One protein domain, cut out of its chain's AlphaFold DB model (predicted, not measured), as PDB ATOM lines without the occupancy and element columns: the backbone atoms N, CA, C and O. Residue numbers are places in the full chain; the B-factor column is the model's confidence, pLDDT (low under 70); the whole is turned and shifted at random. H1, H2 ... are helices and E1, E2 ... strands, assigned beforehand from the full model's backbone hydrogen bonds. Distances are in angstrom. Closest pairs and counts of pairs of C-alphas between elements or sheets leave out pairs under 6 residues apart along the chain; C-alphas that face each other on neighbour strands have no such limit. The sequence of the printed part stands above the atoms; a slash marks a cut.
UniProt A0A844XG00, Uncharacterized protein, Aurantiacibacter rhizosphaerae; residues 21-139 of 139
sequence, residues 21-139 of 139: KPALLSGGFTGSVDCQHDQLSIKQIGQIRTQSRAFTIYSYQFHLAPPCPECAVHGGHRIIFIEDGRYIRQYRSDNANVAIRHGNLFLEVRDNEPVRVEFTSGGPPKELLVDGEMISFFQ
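AT A GLANCE: This is residues 21 to 139 of the 139 residues of an uncharacterized protein of Aurantiacibacter rhizosphaerae (UniProt A0A844XG00). A large, strongly curled sheet of six strands partly wraps a small sheet of three, E5 E6 E7, as a sandwich whose two sheets are partly face to face. The long strands E1, E2 and E3 make the longest axis, and the short helix H1 packs across the large sheet over E4. The printed part has 119 residues, with one named helix and nine named strands in the order H1 E1 E2 E3 E4 E5 E6 E7 E8 E9. Both sheets are antiparallel, ordered E1 E2 E3 E4 E9 E8 and E5 E6 E7, and the class is mostly strand. The whole is compact, with a radius of gyration of the C-alphas of 14.8 A and spans of 49 by 36 by 21 A.

IN THESE COORDINATES: H1, residues 21 to 26, begins at C-alpha 21 (-47.850, 26.399, -14.536). Residues 27 to 38 hold no named element. E1, residues 39 to 49, is 30.7 A long from first to last C-alpha and begins at (-58.059, 17.431, -19.409). E2, residues 54 to 64, is 30.6 A long, E3, residues 74 to 83, is 28.2 A, and E4, residues 86 to 92, is 18.4 A. E5, residues 96 to 101, and E6, residues 104 to 109, measure 15.2 A and 16.0 A. E7, residues 115 to 117, is 6.4 A long, and E8, residues 127 to 130, is 9.6 A. E9, residues 133 to 138, is 15.5 A long and ends at C-alpha 138 (-36.625, 12.302, -14.883).

HOW THE PARTS SIT: The sheet E1 E2 E3 E4 E9 E8 is strongly twisted and curled like part of a barrel, the way across it turning by 117 degrees. E1 to E4 form a meander, each strand the antiparallel neighbour of the one before. In the hairpin E1 and E2, N 41 and O 61 are within hydrogen-bond range at 2.9 A; in the hairpin E2 and E3, N 58 and O 80 are at 2.9 A. In the hairpin E3 and E4, N 81 and O 89 are 3.0 A apart. E9 is staggered: its residues 137 to 138 pair with E4, with N 90 and O 138 at 2.8 A, and its residues 133 to 136 pair with E8, with N 135 and O 128 at 2.8 A. H1 is on this sheet at a height of 8.7 A, over E4 and across the strands, at 77 degrees to E4 on the local plane. The closest C-alphas of H1 and E4 are those of Ala 23 and Arg 86, 5.1 A apart. Every O i to N i+4 pair of H1 is within hydrogen-bond range. E5 E6 E7 is a second meander, with N 99 and O 106 at 3.0 A and N 107 and O 115 at 2.8 A. In the sandwich, two sheets face to face, the facing parts are 8.6 A centre to centre. The closest C-alphas of E1 and E5 are Ile 45 and Ala 99, 6.4 A apart; those of E7 and E8 are Val 115 and Val 130, 6.5 A apart. H1 is not on the small sheet.

THE WHOLE: The two C-alphas farthest apart are those of Gln 51 and Glu 70, at 50.9 A. The printed part has no cut and ends at Gln 139, the chain's last residue. The link from H1 to E1, 12 residues, is long; those from E2 to E3 and from E7 to E8, 9 residues each, are short but not tight. The mean pLDDT of the printed part is 93.7, and no printed residue is under 70.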
ATOM      1  N   LYS A  21     -48.270  26.246 -13.134       94.94
ATOM      2  CA  LYS A  21     -47.850  26.399 -14.536       94.94
ATOM      3  C   LYS A  21     -46.498  27.127 -14.698       94.94
ATOM      4  O   LYS A  21     -45.650  26.588 -15.410       94.94
ATOM      5  N   PRO A  22     -46.216  28.269 -14.032       94.44
ATOM      6  CA  PRO A  22     -44.910  28.925 -14.138       94.44
ATOM      7  C   PRO A  22     -43.755  28.079 -13.577       94.44
ATOM      8  O   PRO A  22     -42.681  28.028 -14.179       94.44
ATOM      9  N   ALA A  23     -43.970  27.385 -12.456       95.44
ATOM     10  CA  ALA A  23     -42.967  26.516 -11.834       95.44
ATOM     11  C   ALA A  23     -42.634  25.304 -12.716       95.44
ATOM     12  O   ALA A  23     -41.464  24.946 -12.850       95.44
ATOM     13  N   LEU A  24     -43.651  24.709 -13.349       96.06
ATOM     14  CA  LEU A  24     -43.498  23.594 -14.286       96.06
ATOM     15  C   LEU A  24     -42.721  24.024 -15.536       96.06
ATOM     16  O   LEU A  24     -41.713  23.407 -15.874       96.06
ATOM     17  N   LEU A  25     -43.140  25.116 -16.185       94.88
ATOM     18  CA  LEU A  25     -42.498  25.607 -17.408       94.88
ATOM     19  C   LEU A  25     -41.039  26.022 -17.177       94.88
ATOM     20  O   LEU A  25     -40.157  25.624 -17.933       94.88
ATOM     21  N   SER A  26     -40.764  26.784 -16.114       94.38
ATOM     22  CA  SER A  26     -39.400  27.243 -15.805       94.38
ATOM     23  C   SER A  26     -38.457  26.120 -15.361       94.38
ATOM     24  O   SER A  26     -37.243  26.250 -15.516       94.38
ATOM     25  N   GLY A  27     -38.991  25.019 -14.825       93.38
ATOM     26  CA  GLY A  27     -38.214  23.824 -14.489       93.38
ATOM     27  C   GLY A  27     -38.029  22.841 -15.647       93.38
ATOM     28  O   GLY A  27     -37.363  21.826 -15.460       93.38
ATOM     29  N   GLY A  28     -38.587  23.122 -16.831       94.56
ATOM     30  CA  GLY A  28     -38.444  22.263 -18.009       94.56
ATOM     31  C   GLY A  28     -39.373  21.047 -18.022       94.56
ATOM     32  O   GLY A  28     -39.035  20.038 -18.631       94.56
ATOM     33  N   PHE A  29     -40.532  21.123 -17.362       95.06
ATOM     34  CA  PHE A  29     -41.538  20.063 -17.404       95.06
ATOM     35  C   PHE A  29     -41.975  19.766 -18.846       95.06
ATOM     36  O   PHE A  29     -42.419  20.651 -19.574       95.06
ATOM     37  N   THR A  30     -41.891  18.496 -19.236       90.62
ATOM     38  CA  THR A  30     -42.159  18.011 -20.603       90.62
ATOM     39  C   THR A  30     -43.605  17.551 -20.839       90.62
ATOM     40  O   THR A  30     -43.912  16.930 -21.852       90.62
ATOM     41  N   GLY A  31     -44.503  17.743 -19.871       91.69
ATOM     42  CA  GLY A  31     -45.920  17.381 -19.997       91.69
ATOM     43  C   GLY A  31     -46.774  18.559 -20.447       91.69
ATOM     44  O   GLY A  31     -46.321  19.703 -20.421       91.69
ATOM     45  N   SER A  32     -48.026  18.289 -20.824       94.56
ATOM     46  CA  SER A  32     -48.955  19.372 -21.148       94.56
ATOM     47  C   SER A  32     -49.192  20.287 -19.944       94.56
ATOM     48  O   SER A  32     -49.245  19.843 -18.802       94.56
ATOM     49  N   VAL A  33     -49.334  21.580 -20.217       95.25
ATOM     50  CA  VAL A  33     -49.849  22.585 -19.276       95.25
ATOM     51  C   VAL A  33     -50.966  23.412 -19.927       95.25
ATOM     52  O   VAL A  33     -51.238  24.559 -19.536       95.25
ATOM     53  N   ASP A  34     -51.559  22.856 -20.985       94.31
ATOM     54  CA  ASP A  34     -52.605  23.475 -21.782       94.31
ATOM     55  C   ASP A  34     -53.988  23.025 -21.313       94.31
ATOM     56  O   ASP A  34     -54.633  22.141 -21.866       94.31
ATOM     57  N   CYS A  35     -54.451  23.689 -20.268       91.81
ATOM     58  CA  CYS A  35     -55.752  23.453 -19.666       91.81
ATOM     59  C   CYS A  35     -56.951  23.831 -20.544       91.81
ATOM     60  O   CYS A  35     -58.083  23.593 -20.137       91.81
ATOM     61  N   GLN A  36     -56.727  24.514 -21.672       92.44
ATOM     62  CA  GLN A  36     -57.814  24.894 -22.575       92.44
ATOM     63  C   GLN A  36     -58.184  23.741 -23.506       92.44
ATOM     64  O   GLN A  36     -59.350  23.604 -23.866       92.44
ATOM     65  N   HIS A  37     -57.199  22.921 -23.876       92.44
ATOM     66  CA  HIS A  37     -57.373  21.825 -24.825       92.44
ATOM     67  C   HIS A  37     -57.329  20.453 -24.147       92.44
ATOM     68  O   HIS A  37     -58.065  19.555 -24.550       92.44
ATOM     69  N   ASP A  38     -56.527  20.296 -23.093       94.06
ATOM     70  CA  ASP A  38     -56.331  19.018 -22.416       94.06
ATOM     71  C   ASP A  38     -57.105  18.928 -21.098       94.06
ATOM     72  O   ASP A  38     -57.335  19.916 -20.396       94.06
ATOM     73  N   GLN A  39     -57.461  17.702 -20.713       94.56
ATOM     74  CA  GLN A  39     -58.059  17.431 -19.409       94.56
ATOM     75  C   GLN A  39     -56.948  17.149 -18.408       94.56
ATOM     76  O   GLN A  39     -56.390  16.049 -18.363       94.56
ATOM     77  N   LEU A  40     -56.606  18.163 -17.619       95.31
ATOM     78  CA  LEU A  40     -55.514  18.107 -16.655       95.31
ATOM     79  C   LEU A  40     -56.066  18.158 -15.230       95.31
ATOM     80  O   LEU A  40     -56.881  19.017 -14.897       95.31
ATOM     81  N   SER A  41     -55.581  17.271 -14.367       94.06
ATOM     82  CA  SER A  41     -55.906  17.251 -12.943       94.06
ATOM     83  C   SER A  41     -54.622  17.192 -12.137       94.06
ATOM     84  O   SER A  41     -53.767  16.337 -12.365       94.06
ATOM     85  N   ILE A  42     -54.474  18.106 -11.180       95.31
ATOM     86  CA  ILE A  42     -53.360  18.081 -10.240       95.31
ATOM     87  C   ILE A  42     -53.891  18.099  -8.815       95.31
ATOM     88  O   ILE A  42     -54.834  18.818  -8.486       95.31
ATOM     89  N   LYS A  43     -53.248  17.325  -7.950       95.88
ATOM     90  CA  LYS A  43     -53.563  17.274  -6.529       95.88
ATOM     91  C   LYS A  43     -52.280  17.313  -5.726       95.88
ATOM     92  O   LYS A  43     -51.408  16.468  -5.916       95.88
ATOM     93  N   GLN A  44     -52.182  18.251  -4.789       97.06
ATOM     94  CA  GLN A  44     -51.118  18.211  -3.793       97.06
ATOM     95  C   GLN A  44     -51.340  17.019  -2.860       97.06
ATOM     96  O   GLN A  44     -52.394  16.890  -2.238       97.06
ATOM     97  N   ILE A  45     -50.342  16.148  -2.764       97.88
ATOM     98  CA  ILE A  45     -50.363  14.978  -1.881       97.88
ATOM     99  C   ILE A  45     -49.827  15.346  -0.504       97.88
ATOM    100  O   ILE A  45     -50.358  14.909   0.513       97.88
ATOM    101  N   GLY A  46     -48.793  16.187  -0.467       97.50
ATOM    102  CA  GLY A  46     -48.225  16.707   0.766       97.50
ATOM    103  C   GLY A  46     -46.756  17.056   0.602       97.50
ATOM    104  O   GLY A  46     -46.301  17.365  -0.500       97.50
ATOM    105  N   GLN A  47     -46.025  17.028   1.713       97.19
ATOM    106  CA  GLN A  47     -44.614  17.386   1.753       97.19
ATOM    107  C   GLN A  47     -43.780  16.292   2.413       97.19
ATOM    108  O   GLN A  47     -44.186  15.729   3.430       97.19
ATOM    109  N   ILE A  48     -42.591  16.050   1.865       96.38
ATOM    110  CA  ILE A  48     -41.546  15.232   2.486       96.38
ATOM    111  C   ILE A  48     -40.363  16.138   2.793       96.38
ATOM    112  O   ILE A  48     -39.875  16.856   1.920       96.38
ATOM    113  N   ARG A  49     -39.905  16.109   4.044       94.88
ATOM    114  CA  ARG A  49     -38.731  16.857   4.499       94.88
ATOM    115  C   ARG A  49     -37.600  15.886   4.795       94.88
ATOM    116  O   ARG A  49     -37.789  14.924   5.534       94.88
ATOM    117  N   THR A  50     -36.432  16.158   4.236       90.75
ATOM    118  CA  THR A  50     -35.163  15.564   4.660       90.75
ATOM    119  C   THR A  50     -34.402  16.587   5.508       90.75
ATOM    120  O   THR A  50     -34.900  17.683   5.760       90.75
ATOM    121  N   GLN A  51     -33.198  16.247   5.975       88.44
ATOM    122  CA  GLN A  51     -32.410  17.150   6.824       88.44
ATOM    123  C   GLN A  51     -32.099  18.501   6.157       88.44
ATOM    124  O   GLN A  51     -32.021  19.508   6.853       88.44
ATOM    125  N   SER A  52     -31.924  18.533   4.833       90.25
ATOM    126  CA  SER A  52     -31.523  19.739   4.095       90.25
ATOM    127  C   SER A  52     -32.494  20.166   2.996       90.25
ATOM    128  O   SER A  52     -32.246  21.178   2.349       90.25
ATOM    129  N   ARG A  53     -33.560  19.398   2.740       93.88
ATOM    130  CA  ARG A  53     -34.429  19.583   1.568       93.88
ATOM    131  C   ARG A  53     -35.892  19.375   1.917       93.88
ATOM    132  O   ARG A  53     -36.226  18.563   2.781       93.88
ATOM    133  N   ALA A  54     -36.774  20.076   1.217       95.25
ATOM    134  CA  ALA A  54     -38.215  19.924   1.358       95.25
ATOM    135  C   ALA A  54     -38.862  19.809  -0.022       95.25
ATOM    136  O   ALA A  54     -38.750  20.701  -0.856       95.25
ATOM    137  N   PHE A  55     -39.576  18.711  -0.237       96.75
ATOM    138  CA  PHE A  55     -40.263  18.429  -1.489       96.75
ATOM    139  C   PHE A  55     -41.761  18.564  -1.277       96.75
ATOM    140  O   PHE A  55     -42.316  17.908  -0.395       96.75
ATOM    141  N   THR A  56     -42.423  19.372  -2.100       97.81
ATOM    142  CA  THR A  56     -43.879  19.341  -2.243       97.81
ATOM    143  C   THR A  56     -44.229  18.419  -3.400       97.81
ATOM    144  O   THR A  56     -43.681  18.542  -4.495       97.81
ATOM    145  N   ILE A  57     -45.108  17.460  -3.127       97.94
ATOM    146  CA  ILE A  57     -45.372  16.329  -4.009       97.94
ATOM    147  C   ILE A  57     -46.793  16.439  -4.534       97.94
ATOM    148  O   ILE A  57     -47.740  16.608  -3.758       97.94
ATOM    149  N   TYR A  58     -46.931  16.313  -5.848       97.44
ATOM    150  CA  TYR A  58     -48.202  16.406  -6.548       97.44
ATOM    151  C   TYR A  58     -48.469  15.141  -7.357       97.44
ATOM    152  O   TYR A  58     -47.568  14.583  -7.981       97.44
ATOM    153  N   SER A  59     -49.725  14.714  -7.369       96.50
ATOM    154  CA  SER A  59     -50.255  13.745  -8.323       96.50
ATOM    155  C   SER A  59     -50.813  14.512  -9.513       96.50
ATOM    156  O   SER A  59     -51.658  15.385  -9.317       96.50
ATOM    157  N   TYR A  60     -50.329  14.217 -10.714       96.38
ATOM    158  CA  TYR A  60     -50.711  14.883 -11.953       96.38
ATOM    159  C   TYR A  60     -51.262  13.866 -12.950       96.38
ATOM    160  O   TYR A  60     -50.519  13.029 -13.462       96.38
ATOM    161  N   GLN A  61     -52.562  13.925 -13.211       95.31
ATOM    162  CA  GLN A  61     -53.258  13.097 -14.193       95.31
ATOM    163  C   GLN A  61     -53.584  13.942 -15.417       95.31
ATOM    164  O   GLN A  61     -53.975  15.104 -15.288       95.31
ATOM    165  N   PHE A  62     -53.424  13.365 -16.603       94.75
ATOM    166  CA  PHE A  62     -53.684  14.074 -17.847       94.75
ATOM    167  C   PHE A  62     -54.321  13.166 -18.891       94.75
ATOM    168  O   PHE A  62     -53.959  11.995 -19.016       94.75
ATOM    169  N   HIS A  63     -55.218  13.750 -19.678       94.62
ATOM    170  CA  HIS A  63     -55.691  13.213 -20.946       94.62
ATOM    171  C   HIS A  63     -55.525  14.297 -22.006       94.62
ATOM    172  O   HIS A  63     -56.061  15.397 -21.866       94.62
ATOM    173  N   LEU A  64     -54.744  13.983 -23.035       94.75
ATOM    174  CA  LEU A  64     -54.448  14.890 -24.132       94.75
ATOM    175  C   LEU A  64     -55.566  14.833 -25.165       94.75
ATOM    176  O   LEU A  64     -56.051  13.745 -25.500       94.75
ATOM    177  N   ALA A  65     -55.935  15.991 -25.703       93.00
ATOM    178  CA  ALA A  65     -56.802  16.040 -26.866       93.00
ATOM    179  C   ALA A  65     -56.141  15.282 -28.034       93.00
ATOM    180  O   ALA A  65     -54.952  15.481 -28.312       93.00
ATOM    181  N   PRO A  66     -56.875  14.395 -28.729       92.81
ATOM    182  CA  PRO A  66     -56.315  13.687 -29.865       92.81
ATOM    183  C   PRO A  66     -56.051  14.679 -31.015       92.81
ATOM    184  O   PRO A  66     -56.860  15.578 -31.253       92.81
ATOM    185  N   PRO A  67     -54.953  14.519 -31.775       90.31
ATOM    186  CA  PRO A  67     -54.618  15.435 -32.867       90.31
ATOM    187  C   PRO A  67     -55.538  15.285 -34.092       90.31
ATOM    188  O   PRO A  67     -55.493  16.114 -34.998       90.31
ATOM    189  N   CYS A  68     -56.354  14.228 -34.140       92.06
ATOM    190  CA  CYS A  68     -57.351  13.977 -35.175       92.06
ATOM    191  C   CYS A  68     -58.528  13.147 -34.621       92.06
ATOM    192  O   CYS A  68     -58.354  12.488 -33.593       92.06
ATOM    193  N   PRO A  69     -59.708  13.138 -35.270       90.62
ATOM    194  CA  PRO A  69     -60.883  12.404 -34.781       90.62
ATOM    195  C   PRO A  69     -60.676  10.889 -34.636       90.62
ATOM    196  O   PRO A  69     -61.269  10.268 -33.759       90.62
ATOM    197  N   GLU A  70     -59.828  10.294 -35.475       95.12
ATOM    198  CA  GLU A  70     -59.524   8.858 -35.476       95.12
ATOM    199  C   GLU A  70     -58.275   8.508 -34.649       95.12
ATOM    200  O   GLU A  70     -57.915   7.336 -34.517       95.12
ATOM    201  N   CYS A  71     -57.584   9.515 -34.111       93.12
ATOM    202  CA  CYS A  71     -56.343   9.336 -33.376       93.12
ATOM    203  C   CYS A  71     -56.619   8.804 -31.964       93.12
ATOM    204  O   CYS A  71     -57.602   9.168 -31.316       93.12
ATOM    205  N   ALA A  72     -55.717   7.960 -31.461       89.69
ATOM    206  CA  ALA A  72     -55.816   7.449 -30.102       89.69
ATOM    207  C   ALA A  72     -55.732   8.590 -29.074       89.69
ATOM    208  O   ALA A  72     -54.932   9.519 -29.210       89.69
ATOM    209  N   VAL A  73     -56.534   8.488 -28.015       88.25
ATOM    210  CA  VAL A  73     -56.408   9.364 -26.848       88.25
ATOM    211  C   VAL A  73     -55.189   8.922 -26.050       88.25
ATOM    212  O   VAL A  73     -55.062   7.752 -25.684       88.25
ATOM    213  N   HIS A  74     -54.306   9.868 -25.751       90.69
ATOM    214  CA  HIS A  74     -53.153   9.636 -24.895       90.69
ATOM    215  C   HIS A  74     -53.422  10.211 -23.513       90.69
ATOM    216  O   HIS A  74     -53.863  11.347 -23.373       90.69
ATOM    217  N   GLY A  75     -53.131   9.436 -22.479       92.81
ATOM    218  CA  GLY A  75     -53.203   9.898 -21.105       92.81
ATOM    219  C   GLY A  75     -52.127   9.249 -20.262       92.81
ATOM    220  O   GLY A  75     -51.330   8.443 -20.751       92.81
ATOM    221  N   GLY A  76     -52.096   9.620 -18.995       93.81
ATOM    222  CA  GLY A  76     -51.184   9.016 -18.046       93.81
ATOM    223  C   GLY A  76     -51.173   9.744 -16.723       93.81
ATOM    224  O   GLY A  76     -51.961  10.661 -16.462       93.81
ATOM    225  N   HIS A  77     -50.234   9.329 -15.886       94.81
ATOM    226  CA  HIS A  77     -50.073   9.880 -14.558       94.81
ATOM    227  C   HIS A  77     -48.595  10.114 -14.235       94.81
ATOM    228  O   HIS A  77     -47.689   9.375 -14.637       94.81
ATOM    229  N   ARG A  78     -48.339  11.248 -13.581       95.81
ATOM    230  CA  ARG A  78     -47.014  11.675 -13.140       95.81
ATOM    231  C   ARG A  78     -47.060  12.053 -11.673       95.81
ATOM    232  O   ARG A  78     -48.021  12.656 -11.194       95.81
ATOM    233  N   ILE A  79     -45.970  11.767 -10.983       97.00
ATOM    234  CA  ILE A  79     -45.749  12.195  -9.607       97.00
ATOM    235  C   ILE A  79     -44.697  13.287  -9.659       97.00
ATOM    236  O   ILE A  79     -43.537  13.013  -9.955       97.00
ATOM    237  N   ILE A  80     -45.119  14.525  -9.435       97.38
ATOM    238  CA  ILE A  80     -44.306  15.725  -9.626       97.38
ATOM    239  C   ILE A  80     -43.695  16.162  -8.296       97.38
ATOM    240  O   ILE A  80     -44.381  16.199  -7.273       97.38
ATOM    241  N   PHE A  81     -42.420  16.546  -8.334       97.56
ATOM    242  CA  PHE A  81     -41.667  17.027  -7.183       97.56
ATOM    243  C   PHE A  81     -41.272  18.487  -7.402       97.56
ATOM    244  O   PHE A  81     -40.533  18.815  -8.335       97.56
ATOM    245  N   ILE A  82     -41.762  19.348  -6.514       97.50
ATOM    246  CA  ILE A  82     -41.416  20.767  -6.438       97.50
ATOM    247  C   ILE A  82     -40.533  20.989  -5.208       97.50
ATOM    248  O   ILE A  82     -40.868  20.529  -4.117       97.50
ATOM    249  N   GLU A  83     -39.441  21.725  -5.361       95.94
ATOM    250  CA  GLU A  83     -38.563  22.160  -4.268       95.94
ATOM    251  C   GLU A  83     -38.361  23.670  -4.384       95.94
ATOM    252  O   GLU A  83     -38.097  24.171  -5.476       95.94
ATOM    253  N   ASP A  84     -38.562  24.402  -3.286       93.88
ATOM    254  CA  ASP A  84     -38.442  25.868  -3.235       93.88
ATOM    255  C   ASP A  84     -39.185  26.596  -4.376       93.88
ATOM    256  O   ASP A  84     -38.694  27.545  -4.984       93.88
ATOM    257  N   GLY A  85     -40.388  26.110  -4.706       93.38
ATOM    258  CA  GLY A  85     -41.236  26.664  -5.769       93.38
ATOM    259  C   GLY A  85     -40.798  26.322  -7.198       93.38
ATOM    260  O   GLY A  85     -41.395  26.822  -8.147       93.38
ATOM    261  N   ARG A  86     -39.783  25.467  -7.381       95.38
ATOM    262  CA  ARG A  86     -39.266  25.053  -8.692       95.38
ATOM    263  C   ARG A  86     -39.584  23.595  -8.976       95.38
ATOM    264  O   ARG A  86     -39.401  22.738  -8.114       95.38
ATOM    265  N   TYR A  87     -40.006  23.300 -10.204       96.38
ATOM    266  CA  TYR A  87     -40.063  21.918 -10.671       96.38
ATOM    267  C   TYR A  87     -38.659  21.327 -10.737       96.38
ATOM    268  O   TYR A  87     -37.756  21.920 -11.329       96.38
ATOM    269  N   ILE A  88     -38.493  20.164 -10.109       94.88
ATOM    270  CA  ILE A  88     -37.230  19.434 -10.121       94.88
ATOM    271  C   ILE A  88     -37.310  18.312 -11.145       94.88
ATOM    272  O   ILE A  88     -36.555  18.326 -12.118       94.88
ATOM    273  N   ARG A  89     -38.197  17.341 -10.898       95.44
ATOM    274  CA  ARG A  89     -38.322  16.072 -11.628       95.44
ATOM    275  C   ARG A  89     -39.662  15.397 -11.322       95.44
ATOM    276  O   ARG A  89     -40.432  15.854 -10.471       95.44
ATOM    277  N   GLN A  90     -39.912  14.278 -11.988       96.69
ATOM    278  CA  GLN A  90     -41.104  13.459 -11.825       96.69
ATOM    279  C   GLN A  90     -40.810  11.961 -11.929       96.69
ATOM    280  O   GLN A  90     -39.831  11.558 -12.558       96.69
ATOM    281  N   TYR A  91     -41.717  11.149 -11.392       96.25
ATOM    282  CA  TYR A  91     -41.906   9.772 -11.851       96.25
ATOM    283  C   TYR A  91     -43.064   9.710 -12.843       96.25
ATOM    284  O   TYR A  91     -44.043  10.447 -12.698       96.25
ATOM    285  N   ARG A  92     -42.978   8.796 -13.810       93.75
ATOM    286  CA  ARG A  92     -44.143   8.312 -14.554       93.75
ATOM    287  C   ARG A  92     -44.641   7.050 -13.864       93.75
ATOM    288  O   ARG A  92     -43.835   6.177 -13.562       93.75
ATOM    289  N   SER A  93     -45.940   6.962 -13.626       87.00
ATOM    290  CA  SER A  93     -46.573   5.723 -13.194       87.00
ATOM    291  C   SER A  93     -47.970   5.693 -13.775       87.00
ATOM    292  O   SER A  93     -48.747   6.601 -13.521       87.00
ATOM    293  N   ASP A  94     -48.275   4.679 -14.575       84.25
ATOM    294  CA  ASP A  94     -49.587   4.574 -15.215       84.25
ATOM    295  C   ASP A  94     -50.582   3.778 -14.334       84.25
ATOM    296  O   ASP A  94     -51.779   3.753 -14.615       84.25
ATOM    297  N   ASN A  95     -50.107   3.158 -13.245       84.94
ATOM    298  CA  ASN A  95     -50.858   2.214 -12.407       84.94
ATOM    299  C   ASN A  95     -50.755   2.447 -10.883       84.94
ATOM    300  O   ASN A  95     -51.453   1.757 -10.137       84.94
ATOM    301  N   ALA A  96     -49.926   3.380 -10.398       90.69
ATOM    302  CA  ALA A  96     -49.759   3.616  -8.963       90.69
ATOM    303  C   ALA A  96     -50.457   4.896  -8.490       90.69
ATOM    304  O   ALA A  96     -50.253   5.988  -9.019       90.69
ATOM    305  N   ASN A  97     -51.209   4.784  -7.399       92.62
ATOM    306  CA  ASN A  97     -51.598   5.941  -6.605       92.62
ATOM    307  C   ASN A  97     -50.431   6.391  -5.727       92.62
ATOM    308  O   ASN A  97     -49.507   5.634  -5.443       92.62
ATOM    309  N   VAL A  98     -50.476   7.635  -5.265       95.81
ATOM    310  CA  VAL A  98     -49.435   8.197  -4.406       95.81
ATOM    311  C   VAL A  98     -50.037   8.692  -3.099       95.81
ATOM    312  O   VAL A  98     -51.042   9.408  -3.089       95.81
ATOM    313  N   ALA A  99     -49.413   8.321  -1.985       96.88
ATOM    314  CA  ALA A  99     -49.855   8.699  -0.651       96.88
ATOM    315  C   ALA A  99     -48.670   9.035   0.250       96.88
ATOM    316  O   ALA A  99     -47.576   8.496   0.093       96.88
ATOM    317  N   ILE A 100     -48.897   9.903   1.237       97.12
ATOM    318  CA  ILE A 100     -47.945  10.132   2.325       97.12
ATOM    319  C   ILE A 100     -48.548   9.584   3.614       97.12
ATOM    320  O   ILE A 100     -49.624  10.008   4.032       97.12
ATOM    321  N   ARG A 101     -47.847   8.646   4.255       95.94
ATOM    322  CA  ARG A 101     -48.252   8.017   5.519       95.94
ATOM    323  C   ARG A 101     -47.094   8.106   6.504       95.94
ATOM    324  O   ARG A 101     -45.976   7.717   6.181       95.94
ATOM    325  N   HIS A 102     -47.345   8.642   7.698       93.69
ATOM    326  CA  HIS A 102     -46.322   8.813   8.744       93.69
ATOM    327  C   HIS A 102     -45.040   9.516   8.247       93.69
ATOM    328  O   HIS A 102     -43.931   9.110   8.582       93.69
ATOM    329  N   GLY A 103     -45.187  10.531   7.388       91.50
ATOM    330  CA  GLY A 103     -44.057  11.279   6.823       91.50
ATOM    331  C   GLY A 103     -43.260  10.546   5.739       91.50
ATOM    332  O   GLY A 103     -42.206  11.031   5.349       91.50
ATOM    333  N   ASN A 104     -43.750   9.408   5.243       94.94
ATOM    334  CA  ASN A 104     -43.127   8.640   4.167       94.94
ATOM    335  C   ASN A 104     -44.020   8.629   2.930       94.94
ATOM    336  O   ASN A 104     -45.239   8.515   3.057       94.94
ATOM    337  N   LEU A 105     -43.413   8.721   1.749       97.12
ATOM    338  CA  LEU A 105     -44.110   8.608   0.471       97.12
ATOM    339  C   LEU A 105     -44.238   7.135   0.072       97.12
ATOM    340  O   LEU A 105     -43.257   6.393   0.119       97.12
ATOM    341  N   PHE A 106     -45.431   6.746  -0.360       97.19
ATOM    342  CA  PHE A 106     -45.744   5.415  -0.859       97.19
ATOM    343  C   PHE A 106     -46.365   5.492  -2.248       97.19
ATOM    344  O   PHE A 106     -47.184   6.375  -2.521       97.19
ATOM    345  N   LEU A 107     -45.977   4.539  -3.093       96.44
ATOM    346  CA  LEU A 107     -46.610   4.235  -4.368       96.44
ATOM    347  C   LEU A 107     -47.491   3.005  -4.174       96.44
ATOM    348  O   LEU A 107     -47.007   1.925  -3.843       96.44
ATOM    349  N   GLU A 108     -48.793   3.193  -4.320       95.12
ATOM    350  CA  GLU A 108     -49.820   2.193  -4.057       95.12
ATOM    351  C   GLU A 108     -50.314   1.631  -5.387       95.12
ATOM    352  O   GLU A 108     -51.087   2.281  -6.095       95.12
ATOM    353  N   VAL A 109     -49.868   0.425  -5.724       91.69
ATOM    354  CA  VAL A 109     -50.377  -0.317  -6.880       91.69
ATOM    355  C   VAL A 109     -51.491  -1.239  -6.412       91.69
ATOM    356  O   VAL A 109     -51.418  -1.836  -5.338       91.69
ATOM    357  N   ARG A 110     -52.554  -1.336  -7.211       89.94
ATOM    358  CA  ARG A 110     -53.683  -2.219  -6.916       89.94
ATOM    359  C   ARG A 110     -53.200  -3.670  -6.793       89.94
ATOM    360  O   ARG A 110     -52.403  -4.116  -7.607       89.94
ATOM    361  N   ASP A 111     -53.708  -4.381  -5.788       90.44
ATOM    362  CA  ASP A 111     -53.445  -5.807  -5.539       90.44
ATOM    363  C   ASP A 111     -51.970  -6.162  -5.226       90.44
ATOM    364  O   ASP A 111     -51.622  -7.337  -5.157       90.44
ATOM    365  N   ASN A 112     -51.123  -5.159  -4.960       91.94
ATOM    366  CA  ASN A 112     -49.706  -5.307  -4.629       91.94
ATOM    367  C   ASN A 112     -49.336  -4.583  -3.325       91.94
ATOM    368  O   ASN A 112     -50.042  -3.686  -2.859       91.94
ATOM    369  N   GLU A 113     -48.188  -4.948  -2.750       93.44
ATOM    370  CA  GLU A 113     -47.629  -4.241  -1.595       93.44
ATOM    371  C   GLU A 113     -47.197  -2.810  -1.978       93.44
ATOM    372  O   GLU A 113     -46.534  -2.625  -3.006       93.44
ATOM    373  N   PRO A 114     -47.522  -1.783  -1.168       95.31
ATOM    374  CA  PRO A 114     -47.082  -0.418  -1.430       95.31
ATOM    375  C   PRO A 114     -45.557  -0.290  -1.436       95.31
ATOM    376  O   PRO A 114     -44.871  -0.719  -0.506       95.31
ATOM    377  N   VAL A 115     -45.018   0.402  -2.436       95.94
ATOM    378  CA  VAL A 115     -43.581   0.673  -2.535       95.94
ATOM    379  C   VAL A 115     -43.263   1.968  -1.800       95.94
ATOM    380  O   VAL A 115     -43.748   3.042  -2.165       95.94
ATOM    381  N   ARG A 116     -42.434   1.892  -0.754       96.50
ATOM    382  CA  ARG A 116     -41.932   3.080  -0.052       96.50
ATOM    383  C   ARG A 116     -40.846   3.760  -0.880       96.50
ATOM    384  O   ARG A 116     -39.897   3.120  -1.321       96.50
ATOM    385  N   VAL A 117     -40.952   5.076  -1.028       96.50
ATOM    386  CA  VAL A 117     -39.912   5.895  -1.656       96.50
ATOM    387  C   VAL A 117     -38.968   6.405  -0.570       96.50
ATOM    388  O   VAL A 117     -39.341   7.256   0.237       96.50
ATOM    389  N   GLU A 118     -37.747   5.873  -0.536       94.56
ATOM    390  CA  GLU A 118     -36.731   6.235   0.459       94.56
ATOM    391  C   GLU A 118     -35.981   7.506   0.046       94.56
ATOM    392  O   GLU A 118     -35.224   7.521  -0.925       94.56
ATOM    393  N   PHE A 119     -36.173   8.595   0.790       93.62
ATOM    394  CA  PHE A 119     -35.487   9.856   0.518       93.62
ATOM    395  C   PHE A 119     -34.108   9.878   1.172       93.62
ATOM    396  O   PHE A 119     -33.955   9.600   2.360       93.62
ATOM    397  N   THR A 120     -33.108  10.303   0.406       89.69
ATOM    398  CA  THR A 120     -31.751  10.574   0.899       89.69
ATOM    399  C   THR A 120     -31.478  12.080   0.916       89.69
ATOM    400  O   THR A 120     -32.310  12.885   0.491       89.69
ATOM    401  N   SER A 121     -30.282  12.494   1.343       86.62
ATOM    402  CA  SER A 121     -29.817  13.879   1.151       86.62
ATOM    403  C   SER A 121     -29.816  14.298  -0.331       86.62
ATOM    404  O   SER A 121     -30.044  15.466  -0.648       86.62
ATOM    405  N   GLY A 122     -29.641  13.341  -1.250       86.31
ATOM    406  CA  GLY A 122     -29.728  13.536  -2.700       86.31
ATOM    407  C   GLY A 122     -31.156  13.649  -3.252       86.31
ATOM    408  O   GLY A 122     -31.318  13.976  -4.427       86.31
ATOM    409  N   GLY A 123     -32.183  13.457  -2.419       91.12
ATOM    410  CA  GLY A 123     -33.590  13.413  -2.825       91.12
ATOM    411  C   GLY A 123     -34.116  11.980  -2.985       91.12
ATOM    412  O   GLY A 123     -33.521  11.053  -2.421       91.12
ATOM    413  N   PRO A 124     -35.244  11.794  -3.697       94.00
ATOM    414  CA  PRO A 124     -35.796  10.469  -3.959       94.00
ATOM    415  C   PRO A 124     -34.888   9.683  -4.934       94.00
ATOM    416  O   PRO A 124     -34.057  10.280  -5.631       94.00
ATOM    417  N   PRO A 125     -34.992   8.346  -4.981       94.50
ATOM    418  CA  PRO A 125     -34.119   7.505  -5.793       94.50
ATOM    419  C   PRO A 125     -34.334   7.738  -7.291       94.50
ATOM    420  O   PRO A 125     -35.438   8.012  -7.751       94.50
ATOM    421  N   LYS A 126     -33.274   7.608  -8.093       94.94
ATOM    422  CA  LYS A 126     -33.374   7.823  -9.547       94.94
ATOM    423  C   LYS A 126     -34.253   6.794 -10.248       94.94
ATOM    424  O   LYS A 126     -34.781   7.091 -11.311       94.94
ATOM    425  N   GLU A 127     -34.383   5.616  -9.663       95.25
ATOM    426  CA  GLU A 127     -35.129   4.488 -10.197       95.25
ATOM    427  C   GLU A 127     -35.840   3.782  -9.040       95.25
ATOM    428  O   GLU A 127     -35.329   3.754  -7.916       95.25
ATOM    429  N   LEU A 128     -37.027   3.247  -9.305       94.38
ATOM    430  CA  LEU A 128     -37.834   2.480  -8.359       94.38
ATOM    431  C   LEU A 128     -38.435   1.281  -9.080       94.38
ATOM    432  O   LEU A 128     -38.950   1.429 -10.184       94.38
ATOM    433  N   LEU A 129     -38.430   0.121  -8.429       92.81
ATOM    434  CA  LEU A 129     -39.173  -1.039  -8.903       92.81
ATOM    435  C   LEU A 129     -40.590  -0.988  -8.327       92.81
ATOM    436  O   LEU A 129     -40.765  -1.054  -7.111       92.81
ATOM    437  N   VAL A 130     -41.588  -0.861  -9.195       92.44
ATOM    438  CA  VAL A 130     -43.005  -0.754  -8.846       92.44
ATOM    439  C   VAL A 130     -43.766  -1.771  -9.682       92.44
ATOM    440  O   VAL A 130     -43.753  -1.683 -10.901       92.44
ATOM    441  N   ASP A 131     -44.383  -2.761  -9.032       89.69
ATOM    442  CA  ASP A 131     -45.111  -3.847  -9.718       89.69
ATOM    443  C   ASP A 131     -44.270  -4.573 -10.792       89.69
ATOM    444  O   ASP A 131     -44.708  -4.849 -11.903       89.69
ATOM    445  N   GLY A 132     -42.992  -4.818 -10.485       88.31
ATOM    446  CA  GLY A 132     -42.057  -5.452 -11.420       88.31
ATOM    447  C   GLY A 132     -41.577  -4.557 -12.572       88.31
ATOM    448  O   GLY A 132     -40.713  -4.988 -13.336       88.31
ATOM    449  N   GLU A 133     -42.056  -3.316 -12.674       90.12
ATOM    450  CA  GLU A 133     -41.607  -2.324 -13.652       90.12
ATOM    451  C   GLU A 133     -40.631  -1.322 -13.021       90.12
ATOM    452  O   GLU A 133     -40.834  -0.831 -11.909       90.12
ATOM    453  N   MET A 134     -39.550  -1.001 -13.735       92.94
ATOM    454  CA  MET A 134     -38.620   0.043 -13.311       92.94
ATOM    455  C   MET A 134     -39.126   1.415 -13.765       92.94
ATOM    456  O   MET A 134     -39.095   1.726 -14.954       92.94
ATOM    457  N   ILE A 135     -39.519   2.269 -12.821       93.19
ATOM    458  CA  ILE A 135     -39.873   3.663 -13.098       93.19
ATOM    459  C   ILE A 135     -38.692   4.584 -12.791       93.19
ATOM    460  O   ILE A 135     -37.991   4.422 -11.793       93.19
ATOM    461  N   SER A 136     -38.468   5.575 -13.650       93.38
ATOM    462  CA  SER A 136     -37.343   6.511 -13.538       93.38
ATOM    463  C   SER A 136     -37.769   7.876 -13.004       93.38
ATOM    464  O   SER A 136     -38.893   8.320 -13.233       93.38
ATOM    465  N   PHE A 137     -36.839   8.566 -12.344       92.44
ATOM    466  CA  PHE A 137     -36.958   9.945 -11.884       92.44
ATOM    467  C   PHE A 137     -36.288  10.900 -12.881       92.44
ATOM    468  O   PHE A 137     -35.060  11.064 -12.908       92.44
ATOM    469  N   PHE A 138     -37.092  11.551 -13.714       90.94
ATOM    470  CA  PHE A 138     -36.625  12.302 -14.883       90.94
ATOM    471  C   PHE A 138     -37.245  13.701 -14.966       90.94
ATOM    472  O   PHE A 138     -38.068  14.065 -14.127       90.94
ATOM    473  N   GLN A 139     -36.783  14.495 -15.934       82.38
ATOM    474  CA  GLN A 139     -37.336  15.810 -16.287       82.38
ATOM    475  C   GLN A 139     -38.267  15.673 -17.496       82.38
ATOM    476  O   GLN A 139     -37.843  14.990 -18.452       82.38
TER     477      GLN A 139